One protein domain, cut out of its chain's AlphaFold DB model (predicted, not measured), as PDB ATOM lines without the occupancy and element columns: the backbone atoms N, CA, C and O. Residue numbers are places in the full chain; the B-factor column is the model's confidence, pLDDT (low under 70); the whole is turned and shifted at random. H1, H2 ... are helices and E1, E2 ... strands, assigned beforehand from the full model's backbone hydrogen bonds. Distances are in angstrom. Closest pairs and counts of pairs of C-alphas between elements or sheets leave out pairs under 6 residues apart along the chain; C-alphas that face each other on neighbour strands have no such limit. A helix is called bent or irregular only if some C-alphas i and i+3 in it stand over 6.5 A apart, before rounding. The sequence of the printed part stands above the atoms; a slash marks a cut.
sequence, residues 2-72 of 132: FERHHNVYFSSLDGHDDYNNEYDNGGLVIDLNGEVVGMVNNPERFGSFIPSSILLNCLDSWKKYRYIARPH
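Overview. This is residues 2 to 72 of the 132 residues of the protein "PDZ_6 domain-containing protein" of Hordeum vulgare subsp. vulgare (UniProt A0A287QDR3). A small sheet of three short strands, E1, E2 and E3, leads directly from E3 into the longer helix H2, which reaches away from the strands like an arm and lies beside them. The opposite end of the length is made by a loose stretch with no named element, residues 2 to 20, of which residues 13 to 18 stick out free; the short helix H1 comes next and only grazes the sheet. The printed part has 71 residues, with two named helices and three named strands in the order H1, E1, E2, E3, H2; the sheet's order is E1, E2, E3, all antiparallel. The class is mixed, helices and strands, with under half of the residues in named elements. The whole is loose, with a radius of gyration of the C-alphas of 14.7 A, and spans 44 by 30 by 22 A.

Along the chain. Start at C-alpha 2, at (10.782, -12.822, 10.065); from there residues 2 to 20 run on without a named element, their C-alphas 10 to 22 A from the mean of all C-alphas. Find C-alpha 21 at (34.744, -19.488, -8.035), where H1 begins; it holds residues 21 to 24 and measures 6.1 A from first to last C-alpha, and it is neither bent nor irregular, but only just. Next come E1, residues 28 to 30, with a length of 6.4 A, and E2, residues 36 to 41, the longest strand by residues, with a length of 14.4 A. E3, residues 48 to 51, is 9.4 A long. H2 takes residues 52 to 65 and runs 19.5 A, ending at C-alpha 65, at (21.504, 11.956, -11.742). Residues 66 to 72 then lead to the last printed C-alpha, at (28.662, 9.532, 4.125).

Arrangement. Begin at the sheet, a meander, each strand the antiparallel neighbour of the one before; E2 is the inner strand and E1 and E3 are the edge strands. E1 and E2 form a hairpin, with 134 degrees between their directions; look at N 29 and O 38, 2.9 A apart, and N 37 and O 29, 2.8 A apart, both within hydrogen-bond range. E2 and E3 form a second hairpin, at 136 degrees, where N 50 and O 39 are 2.8 A apart and N 39 and O 50 are 2.9 A apart, again within hydrogen-bond range. H2 is on the sheet at a height over the sheet of 11.0 A, but it lies beside the strands, over none of them. Its residues 52 to 56 make its pairs of C-alphas within 10 A of the sheet; the closest C-alphas of H2 and E2 are those of Ser 52 and Gly 38, 4.2 A apart. H1 is on the sheet but only grazes it, with its residues 22 to 24; its closest C-alpha to E2 is that of Asp 24, 6.5 A from that of Val 40. H1 and H2 are apart. In H2 every O i to N i+4 pair is within hydrogen-bond range; H1 is too short for such a pair, and its one O i to N i+3 pair is out of range.

Size, cuts and confidence. The two C-alphas farthest apart are those of Asp 17 and Tyr 65, at 44.1 A. The printed part has no cut, from residue 2 to residue 72. The links H1 to E1, E1 to E2 and E3 to H2 are tight, and E2 to E3 is short; no link is long. The mean pLDDT of the printed part is 74.1, and confidence is low, under 70, in residues 2 to 23 and 43 to 47 of this model.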
ATOM      1  N   PHE A   2      10.727 -11.802  11.121       32.59
ATOM      2  CA  PHE A   2      10.782 -12.822  10.065       32.59
ATOM      3  C   PHE A   2      12.240 -13.037   9.678       32.59
ATOM      4  O   PHE A   2      12.843 -12.184   9.028       32.59
ATOM      5  N   GLU A   3      12.800 -14.158  10.110       30.20
ATOM      6  CA  GLU A   3      14.165 -14.561   9.798       30.20
ATOM      7  C   GLU A   3      14.191 -15.150   8.377       30.20
ATOM      8  O   GLU A   3      13.808 -16.298   8.141       30.20
ATOM      9  N   ARG A   4      14.549 -14.321   7.388       36.06
ATOM     10  CA  ARG A   4      14.643 -14.754   5.986       36.06
ATOM     11  C   ARG A   4      15.993 -15.410   5.736       36.06
ATOM     12  O   ARG A   4      16.982 -14.738   5.447       36.06
ATOM     13  N   HIS A   5      15.998 -16.732   5.807       36.75
ATOM     14  CA  HIS A   5      17.109 -17.557   5.365       36.75
ATOM     15  C   HIS A   5      17.147 -17.537   3.831       36.75
ATOM     16  O   HIS A   5      16.250 -18.067   3.180       36.75
ATOM     17  N   HIS A   6      18.157 -16.891   3.247       43.44
ATOM     18  CA  HIS A   6      18.413 -16.967   1.810       43.44
ATOM     19  C   HIS A   6      19.407 -18.106   1.589       43.44
ATOM     20  O   HIS A   6      20.609 -17.931   1.774       43.44
ATOM     21  N   ASN A   7      18.899 -19.290   1.254       41.75
ATOM     22  CA  ASN A   7      19.749 -20.401   0.838       41.75
ATOM     23  C   ASN A   7      20.197 -20.125  -0.600       41.75
ATOM     24  O   ASN A   7      19.385 -20.197  -1.521       41.75
ATOM     25  N   VAL A   8      21.462 -19.753  -0.780       50.06
ATOM     26  CA  VAL A   8      22.048 -19.502  -2.100       50.06
ATOM     27  C   VAL A   8      22.739 -20.779  -2.565       50.06
ATOM     28  O   VAL A   8      23.663 -21.259  -1.912       50.06
ATOM     29  N   TYR A   9      22.280 -21.332  -3.684       46.28
ATOM     30  CA  TYR A   9      22.923 -22.463  -4.344       46.28
ATOM     31  C   TYR A   9      23.801 -21.934  -5.478       46.28
ATOM     32  O   TYR A   9      23.297 -21.330  -6.422       46.28
ATOM     33  N   PHE A  10      25.109 -22.164  -5.380       51.47
ATOM     34  CA  PHE A  10      26.045 -21.962  -6.483       51.47
ATOM     35  C   PHE A  10      26.187 -23.303  -7.202       51.47
ATOM     36  O   PHE A  10      26.627 -24.279  -6.597       51.47
ATOM     37  N   SER A  11      25.754 -23.387  -8.459       43.69
ATOM     38  CA  SER A  11      25.976 -24.571  -9.291       43.69
ATOM     39  C   SER A  11      26.909 -24.206 -10.439       43.69
ATOM     40  O   SER A  11      26.451 -23.665 -11.448       43.69
ATOM     41  N   SER A  12      28.196 -24.526 -10.301       47.88
ATOM     42  CA  SER A  12      29.111 -24.557 -11.442       47.88
ATOM     43  C   SER A  12      28.682 -25.691 -12.371       47.88
ATOM     44  O   SER A  12      28.636 -26.853 -11.969       47.88
ATOM     45  N   LEU A  13      28.313 -25.351 -13.607       47.00
ATOM     46  CA  LEU A  13      27.940 -26.320 -14.647       47.00
ATOM     47  C   LEU A  13      29.154 -27.002 -15.294       47.00
ATOM     48  O   LEU A  13      28.986 -28.004 -15.986       47.00
ATOM     49  N   ASP A  14      30.359 -26.509 -15.016       47.00
ATOM     50  CA  ASP A  14      31.601 -27.136 -15.439       47.00
ATOM     51  C   ASP A  14      32.169 -27.935 -14.264       47.00
ATOM     52  O   ASP A  14      32.502 -27.379 -13.220       47.00
ATOM     53  N   GLY A  15      32.230 -29.260 -14.424       45.59
ATOM     54  CA  GLY A  15      32.727 -30.224 -13.436       45.59
ATOM     55  C   GLY A  15      34.235 -30.140 -13.196       45.59
ATOM     56  O   GLY A  15      34.937 -31.141 -13.309       45.59
ATOM     57  N   HIS A  16      34.735 -28.946 -12.901       45.78
ATOM     58  CA  HIS A  16      36.090 -28.709 -12.452       45.78
ATOM     59  C   HIS A  16      36.063 -28.441 -10.947       45.78
ATOM     60  O   HIS A  16      35.528 -27.431 -10.497       45.78
ATOM     61  N   ASP A  17      36.685 -29.339 -10.183       48.75
ATOM     62  CA  ASP A  17      37.013 -29.195  -8.756       48.75
ATOM     63  C   ASP A  17      38.068 -28.092  -8.515       48.75
ATOM     64  O   ASP A  17      38.987 -28.243  -7.708       48.75
ATOM     65  N   ASP A  18      37.994 -26.992  -9.262       47.56
ATOM     66  CA  ASP A  18      38.918 -25.880  -9.147       47.56
ATOM     67  C   ASP A  18      38.280 -24.837  -8.231       47.56
ATOM     68  O   ASP A  18      37.248 -24.246  -8.540       47.56
ATOM     69  N   TYR A  19      38.907 -24.610  -7.079       51.31
ATOM     70  CA  TYR A  19      38.504 -23.677  -6.018       51.31
ATOM     71  C   TYR A  19      38.425 -22.195  -6.465       51.31
ATOM     72  O   TYR A  19      38.280 -21.300  -5.632       51.31
ATOM     73  N   ASN A  20      38.508 -21.920  -7.769       51.59
ATOM     74  CA  ASN A  20      38.392 -20.607  -8.384       51.59
ATOM     75  C   ASN A  20      36.947 -20.351  -8.824       51.59
ATOM     76  O   ASN A  20      36.598 -20.410 -10.001       51.59
ATOM     77  N   ASN A  21      36.117 -19.976  -7.853       55.38
ATOM     78  CA  ASN A  21      34.744 -19.488  -8.035       55.38
ATOM     79  C   ASN A  21      34.683 -18.078  -8.688       55.38
ATOM     80  O   ASN A  21      33.761 -17.301  -8.437       55.38
ATOM     81  N   GLU A  22      35.697 -17.712  -9.478       55.09
ATOM     82  CA  GLU A  22      35.847 -16.392 -10.101       55.09
ATOM     83  C   GLU A  22      34.876 -16.206 -11.279       55.09
ATOM     84  O   GLU A  22      34.444 -15.087 -11.553       55.09
ATOM     85  N   TYR A  23      34.467 -17.304 -11.923       59.62
ATOM     86  CA  TYR A  23      33.588 -17.298 -13.098       59.62
ATOM     87  C   TYR A  23      32.136 -16.909 -12.800       59.62
ATOM     88  O   TYR A  23      31.437 -16.436 -13.694       59.62
ATOM     89  N   ASP A  24      31.696 -17.048 -11.550       70.75
ATOM     90  CA  ASP A  24      30.333 -16.697 -11.153       70.75
ATOM     91  C   ASP A  24      30.181 -15.208 -10.820       70.75
ATOM     92  O   ASP A  24      29.061 -14.724 -10.661       70.75
ATOM     93  N   ASN A  25      31.282 -14.451 -10.720       80.56
ATOM     94  CA  ASN A  25      31.241 -13.030 -10.383       80.56
ATOM     95  C   ASN A  25      30.427 -12.219 -11.396       80.56
ATOM     96  O   ASN A  25      30.682 -12.240 -12.596       80.56
ATOM     97  N   GLY A  26      29.448 -11.459 -10.898       81.94
ATOM     98  CA  GLY A  26      28.505 -10.724 -11.743       81.94
ATOM     99  C   GLY A  26      27.328 -11.563 -12.257       81.94
ATOM    100  O   GLY A  26      26.404 -11.001 -12.847       81.94
ATOM    101  N   GLY A  27      27.317 -12.875 -12.004       86.81
ATOM    102  CA  GLY A  27      26.190 -13.764 -12.273       86.81
ATOM    103  C   GLY A  27      24.961 -13.437 -11.422       86.81
ATOM    104  O   GLY A  27      25.035 -12.708 -10.432       86.81
ATOM    105  N   LEU A  28      23.801 -13.965 -11.812       89.25
ATOM    106  CA  LEU A  28      22.541 -13.743 -11.101       89.25
ATOM    107  C   LEU A  28      22.443 -14.634  -9.859       89.25
ATOM    108  O   LEU A  28      22.838 -15.795  -9.888       89.25
ATOM    109  N   VAL A  29      21.827 -14.109  -8.803       88.12
ATOM    110  CA  VAL A  29      21.343 -14.912  -7.673       88.12
ATOM    111  C   VAL A  29      19.830 -14.995  -7.764       88.12
ATOM    112  O   VAL A  29      19.169 -13.957  -7.870       88.12
ATOM    113  N   ILE A  30      19.291 -16.213  -7.712       88.88
ATOM    114  CA  ILE A  30      17.852 -16.484  -7.753       88.88
ATOM    115  C   ILE A  30      17.370 -17.145  -6.458       88.88
ATOM    116  O   ILE A  30      18.143 -17.825  -5.783       88.88
ATOM    117  N   ASP A  31      16.105 -16.932  -6.101       89.56
ATOM    118  CA  ASP A  31      15.447 -17.656  -5.012       89.56
ATOM    119  C   ASP A  31      14.840 -18.997  -5.484       89.56
ATOM    120  O   ASP A  31      14.935 -19.375  -6.653       89.56
ATOM    121  N   LEU A  32      14.192 -19.730  -4.570       91.50
ATOM    122  CA  LEU A  32      13.558 -21.024  -4.872       91.50
ATOM    123  C   LEU A  32      12.329 -20.918  -5.788       91.50
ATOM    124  O   LEU A  32      11.885 -21.932  -6.324       91.50
ATOM    125  N   ASN A  33      11.779 -19.717  -5.968       93.75
ATOM    126  CA  ASN A  33      10.686 -19.457  -6.899       93.75
ATOM    127  C   ASN A  33      11.207 -19.112  -8.305       93.75
ATOM    128  O   ASN A  33      10.412 -18.946  -9.229       93.75
ATOM    129  N   GLY A  34      12.531 -19.015  -8.480       89.06
ATOM    130  CA  GLY A  34      13.170 -18.608  -9.728       89.06
ATOM    131  C   GLY A  34      13.215 -17.090  -9.927       89.06
ATOM    132  O   GLY A  34      13.482 -16.634 -11.040       89.06
ATOM    133  N   GLU A  35      12.961 -16.296  -8.885       91.50
ATOM    134  CA  GLU A  35      13.032 -14.836  -8.950       91.50
ATOM    135  C   GLU A  35      14.467 -14.347  -8.736       91.50
ATOM    136  O   GLU A  35      15.181 -14.842  -7.869       91.50
ATOM    137  N   VAL A  36      14.897 -13.331  -9.492       90.19
ATOM    138  CA  VAL A  36      16.227 -12.724  -9.321       90.19
ATOM    139  C   VAL A  36      16.256 -11.856  -8.063       90.19
ATOM    140  O   VAL A  36      15.604 -10.814  -7.987       90.19
ATOM    141  N   VAL A  37      17.095 -12.238  -7.103       93.69
ATOM    142  CA  VAL A  37      17.255 -11.550  -5.813       93.69
ATOM    143  C   VAL A  37      18.578 -10.798  -5.678       93.69
ATOM    144  O   VAL A  37      18.753 -10.030  -4.730       93.69
ATOM    145  N   GLY A  38      19.499 -10.942  -6.631       93.06
ATOM    146  CA  GLY A  38      20.743 -10.181  -6.616       93.06
ATOM    147  C   GLY A  38      21.769 -10.619  -7.646       93.06
ATOM    148  O   GLY A  38      21.437 -11.240  -8.655       93.06
ATOM    149  N   MET A  39      23.020 -10.258  -7.378       90.81
ATOM    150  CA  MET A  39      24.171 -10.520  -8.236       90.81
ATOM    151  C   MET A  39      25.341 -11.041  -7.410       90.81
ATOM    152  O   MET A  39      25.660 -10.465  -6.371       90.81
ATOM    153  N   VAL A  40      25.982 -12.111  -7.863       87.31
ATOM    154  CA  VAL A  40      27.133 -12.718  -7.194       87.31
ATOM    155  C   VAL A  40      28.270 -11.704  -7.091       87.31
ATOM    156  O   VAL A  40      28.626 -11.037  -8.065       87.31
ATOM    157  N   ASN A  41      28.842 -11.599  -5.895       85.75
ATOM    158  CA  ASN A  41      29.995 -10.764  -5.600       85.75
ATOM    159  C   ASN A  41      30.968 -11.585  -4.755       85.75
ATOM    160  O   ASN A  41      30.807 -11.698  -3.541       85.75
ATOM    161  N   ASN A  42      31.957 -12.192  -5.394       71.81
ATOM    162  CA  ASN A  42      32.843 -13.158  -4.767       71.81
ATOM    163  C   ASN A  42      34.320 -12.803  -4.991       71.81
ATOM    164  O   ASN A  42      34.958 -13.300  -5.920       71.81
ATOM    165  N   PRO A  43      34.886 -11.933  -4.140       57.62
ATOM    166  CA  PRO A  43      36.259 -11.500  -4.309       57.62
ATOM    167  C   PRO A  43      37.314 -12.409  -3.661       57.62
ATOM    168  O   PRO A  43      38.461 -12.038  -3.812       57.62
ATOM    169  N   GLU A  44      36.988 -13.519  -2.957       55.00
ATOM    170  CA  GLU A  44      37.921 -14.673  -2.784       55.00
ATOM    171  C   GLU A  44      37.457 -15.834  -1.867       55.00
ATOM    172  O   GLU A  44      37.982 -16.927  -2.050       55.00
ATOM    173  N   ARG A  45      36.546 -15.705  -0.877       50.31
ATOM    174  CA  ARG A  45      36.267 -16.845   0.060       50.31
ATOM    175  C   ARG A  45      34.879 -16.956   0.697       50.31
ATOM    176  O   ARG A  45      34.591 -17.976   1.317       50.31
ATOM    177  N   PHE A  46      34.016 -15.958   0.576       57.09
ATOM    178  CA  PHE A  46      32.698 -15.990   1.210       57.09
ATOM    179  C   PHE A  46      31.663 -15.696   0.143       57.09
ATOM    180  O   PHE A  46      31.652 -14.588  -0.384       57.09
ATOM    181  N   GLY A  47      30.838 -16.697  -0.183       67.38
ATOM    182  CA  GLY A  47      29.760 -16.620  -1.169       67.38
ATOM    183  C   GLY A  47      28.758 -15.525  -0.818       67.38
ATOM    184  O   GLY A  47      27.716 -15.781  -0.219       67.38
ATOM    185  N   SER A  48      29.115 -14.291  -1.158       81.31
ATOM    186  CA  SER A  48      28.337 -13.087  -0.922       81.31
ATOM    187  C   SER A  48      27.680 -12.646  -2.223       81.31
ATOM    188  O   SER A  48      28.123 -12.980  -3.325       81.31
ATOM    189  N   PHE A  49      26.602 -11.885  -2.106       88.25
ATOM    190  CA  PHE A  49      25.930 -11.311  -3.258       88.25
ATOM    191  C   PHE A  49      25.479  -9.892  -2.947       88.25
ATOM    192  O   PHE A  49      25.245  -9.533  -1.794       88.25
ATOM    193  N   ILE A  50      25.361  -9.080  -3.990       91.25
ATOM    194  CA  ILE A  50      24.778  -7.746  -3.930       91.25
ATOM    195  C   ILE A  50      23.267  -7.911  -4.123       91.25
ATOM    196  O   ILE A  50      22.846  -8.337  -5.203       91.25
ATOM    197  N   PRO A  51      22.430  -7.575  -3.126       94.06
ATOM    198  CA  PRO A  51      20.980  -7.660  -3.262       94.06
ATOM    199  C   PRO A  51      20.443  -6.794  -4.403       94.06
ATOM    200  O   PRO A  51      20.927  -5.682  -4.647       94.06
ATOM    201  N   SER A  52      19.381  -7.265  -5.059       94.19
ATOM    202  CA  SER A  52      18.730  -6.561  -6.169       94.19
ATOM    203  C   SER A  52      18.248  -5.165  -5.773       94.19
ATOM    204  O   SER A  52      18.345  -4.240  -6.573       94.19
ATOM    205  N   SER A  53      17.831  -4.961  -4.521       94.50
ATOM    206  CA  SER A  53      17.440  -3.646  -4.001       94.50
ATOM    207  C   SER A  53      18.569  -2.608  -4.079       94.50
ATOM    208  O   SER A  53      18.319  -1.458  -4.434       94.50
ATOM    209  N   ILE A  54      19.822  -3.001  -3.818       93.25
ATOM    210  CA  ILE A  54      20.991  -2.119  -3.963       93.25
ATOM    211  C   ILE A  54      21.239  -1.815  -5.443       93.25
ATOM    212  O   ILE A  54      21.441  -0.656  -5.806       93.25
ATOM    213  N   LEU A  55      21.193  -2.837  -6.304       92.31
ATOM    214  CA  LEU A  55      21.401  -2.682  -7.748       92.31
ATOM    215  C   LEU A  55      20.359  -1.749  -8.375       92.31
ATOM    216  O   LEU A  55      20.717  -0.851  -9.136       92.31
ATOM    217  N   LEU A  56      19.084  -1.923  -8.019       93.19
ATOM    218  CA  LEU A  56      17.980  -1.093  -8.496       93.19
ATOM    219  C   LEU A  56      18.129   0.355  -8.017       93.19
ATOM    220  O   LEU A  56      18.045   1.270  -8.833       93.19
ATOM    221  N   ASN A  57      18.480   0.577  -6.746       92.44
ATOM    222  CA  ASN A  57      18.749   1.922  -6.226       92.44
ATOM    223  C   ASN A  57      19.913   2.614  -6.958       92.44
ATOM    224  O   ASN A  57      19.848   3.812  -7.263       92.44
ATOM    225  N   CYS A  58      20.981   1.871  -7.259       92.69
ATOM    226  CA  CYS A  58      22.110   2.364  -8.046       92.69
ATOM    227  C   CYS A  58      21.689   2.710  -9.480       92.69
ATOM    228  O   CYS A  58      22.049   3.775  -9.986       92.69
ATOM    229  N   LEU A  59      20.899   1.845 -10.119       94.06
ATOM    230  CA  LEU A  59      20.394   2.052 -11.473       94.06
ATOM    231  C   LEU A  59      19.484   3.282 -11.556       94.06
ATOM    232  O   LEU A  59      19.630   4.091 -12.475       94.06
ATOM    233  N   ASP A  60      18.580   3.454 -10.597       94.69
ATOM    234  CA  ASP A  60      17.677   4.603 -10.531       94.69
ATOM    235  C   ASP A  60      18.443   5.905 -10.291       94.69
ATOM    236  O   ASP A  60      18.205   6.906 -10.974       94.69
ATOM    237  N   SER A  61      19.432   5.879  -9.391       94.06
ATOM    238  CA  SER A  61      20.333   7.014  -9.158       94.06
ATOM    239  C   SER A  61      21.099   7.386 -10.427       94.06
ATOM    240  O   SER A  61      21.141   8.556 -10.808       94.06
ATOM    241  N   TRP A  62      21.640   6.393 -11.137       95.31
ATOM    242  CA  TRP A  62      22.344   6.608 -12.397       95.31
ATOM    243  C   TRP A  62      21.433   7.186 -13.484       95.31
ATOM    244  O   TRP A  62      21.801   8.155 -14.145       95.31
ATOM    245  N   LYS A  63      20.224   6.641 -13.661       95.56
ATOM    246  CA  LYS A  63      19.246   7.150 -14.635       95.56
ATOM    247  C   LYS A  63      18.869   8.603 -14.354       95.56
ATOM    248  O   LYS A  63      18.773   9.393 -15.291       95.56
ATOM    249  N   LYS A  64      18.665   8.947 -13.080       95.38
ATOM    250  CA  LYS A  64      18.189  10.269 -12.659       95.38
ATOM    251  C   LYS A  64      19.292  11.324 -12.617       95.38
ATOM    252  O   LYS A  64      19.078  12.439 -13.082       95.38
ATOM    253  N   TYR A  65      20.450  10.988 -12.060       94.44
ATOM    254  CA  TYR A  65      21.504  11.956 -11.742       94.44
ATOM    255  C   TYR A  65      22.787  11.763 -12.553       94.44
ATOM    256  O   TYR A  65      23.650  12.632 -12.519       94.44
ATOM    257  N   ARG A  66      22.927  10.653 -13.296       95.62
ATOM    258  CA  ARG A  66      24.156  10.256 -14.019       95.62
ATOM    259  C   ARG A  66      25.369   9.994 -13.120       95.62
ATOM    260  O   ARG A  66      26.494   9.937 -13.599       95.62
ATOM    261  N   TYR A  67      25.135   9.788 -11.828       93.69
ATOM    262  CA  TYR A  67      26.117   9.296 -10.869       93.69
ATOM    263  C   TYR A  67      25.407   8.529  -9.749       93.69
ATOM    264  O   TYR A  67      24.209   8.699  -9.517       93.69
ATOM    265  N   ILE A  68      26.153   7.679  -9.049       93.38
ATOM    266  CA  ILE A  68      25.664   6.956  -7.873       93.38
ATOM    267  C   ILE A  68      26.145   7.720  -6.643       93.38
ATOM    268  O   ILE A  68      27.331   7.700  -6.311       93.38
ATOM    269  N   ALA A  69      25.230   8.431  -5.987       86.06
ATOM    270  CA  ALA A  69      25.536   9.132  -4.749       86.06
ATOM    271  C   ALA A  69      25.800   8.116  -3.629       86.06
ATOM    272  O   ALA A  69      24.981   7.230  -3.394       86.06
ATOM    273  N   ARG A  70      26.916   8.268  -2.909       86.94
ATOM    274  CA  ARG A  70      27.202   7.520  -1.676       86.94
ATOM    275  C   ARG A  70      27.234   8.498  -0.502       86.94
ATOM    276  O   ARG A  70      28.287   9.082  -0.241       86.94
ATOM    277  N   PRO A  71      26.092   8.744   0.165       86.62
ATOM    278  CA  PRO A  71      26.063   9.598   1.340       86.62
ATOM    279  C   PRO A  71      26.983   9.025   2.415       86.62
ATOM    280  O   PRO A  71      26.889   7.849   2.754       86.62
ATOM    281  N   HIS A  72      27.857   9.861   2.958       88.00
ATOM    282  CA  HIS A  72      28.662   9.532   4.125       88.00
ATOM    283  C   HIS A  72      28.455  10.612   5.182       88.00
ATOM    284  O   HIS A  72      28.288  11.789   4.861       88.00
TER     285      HIS A  72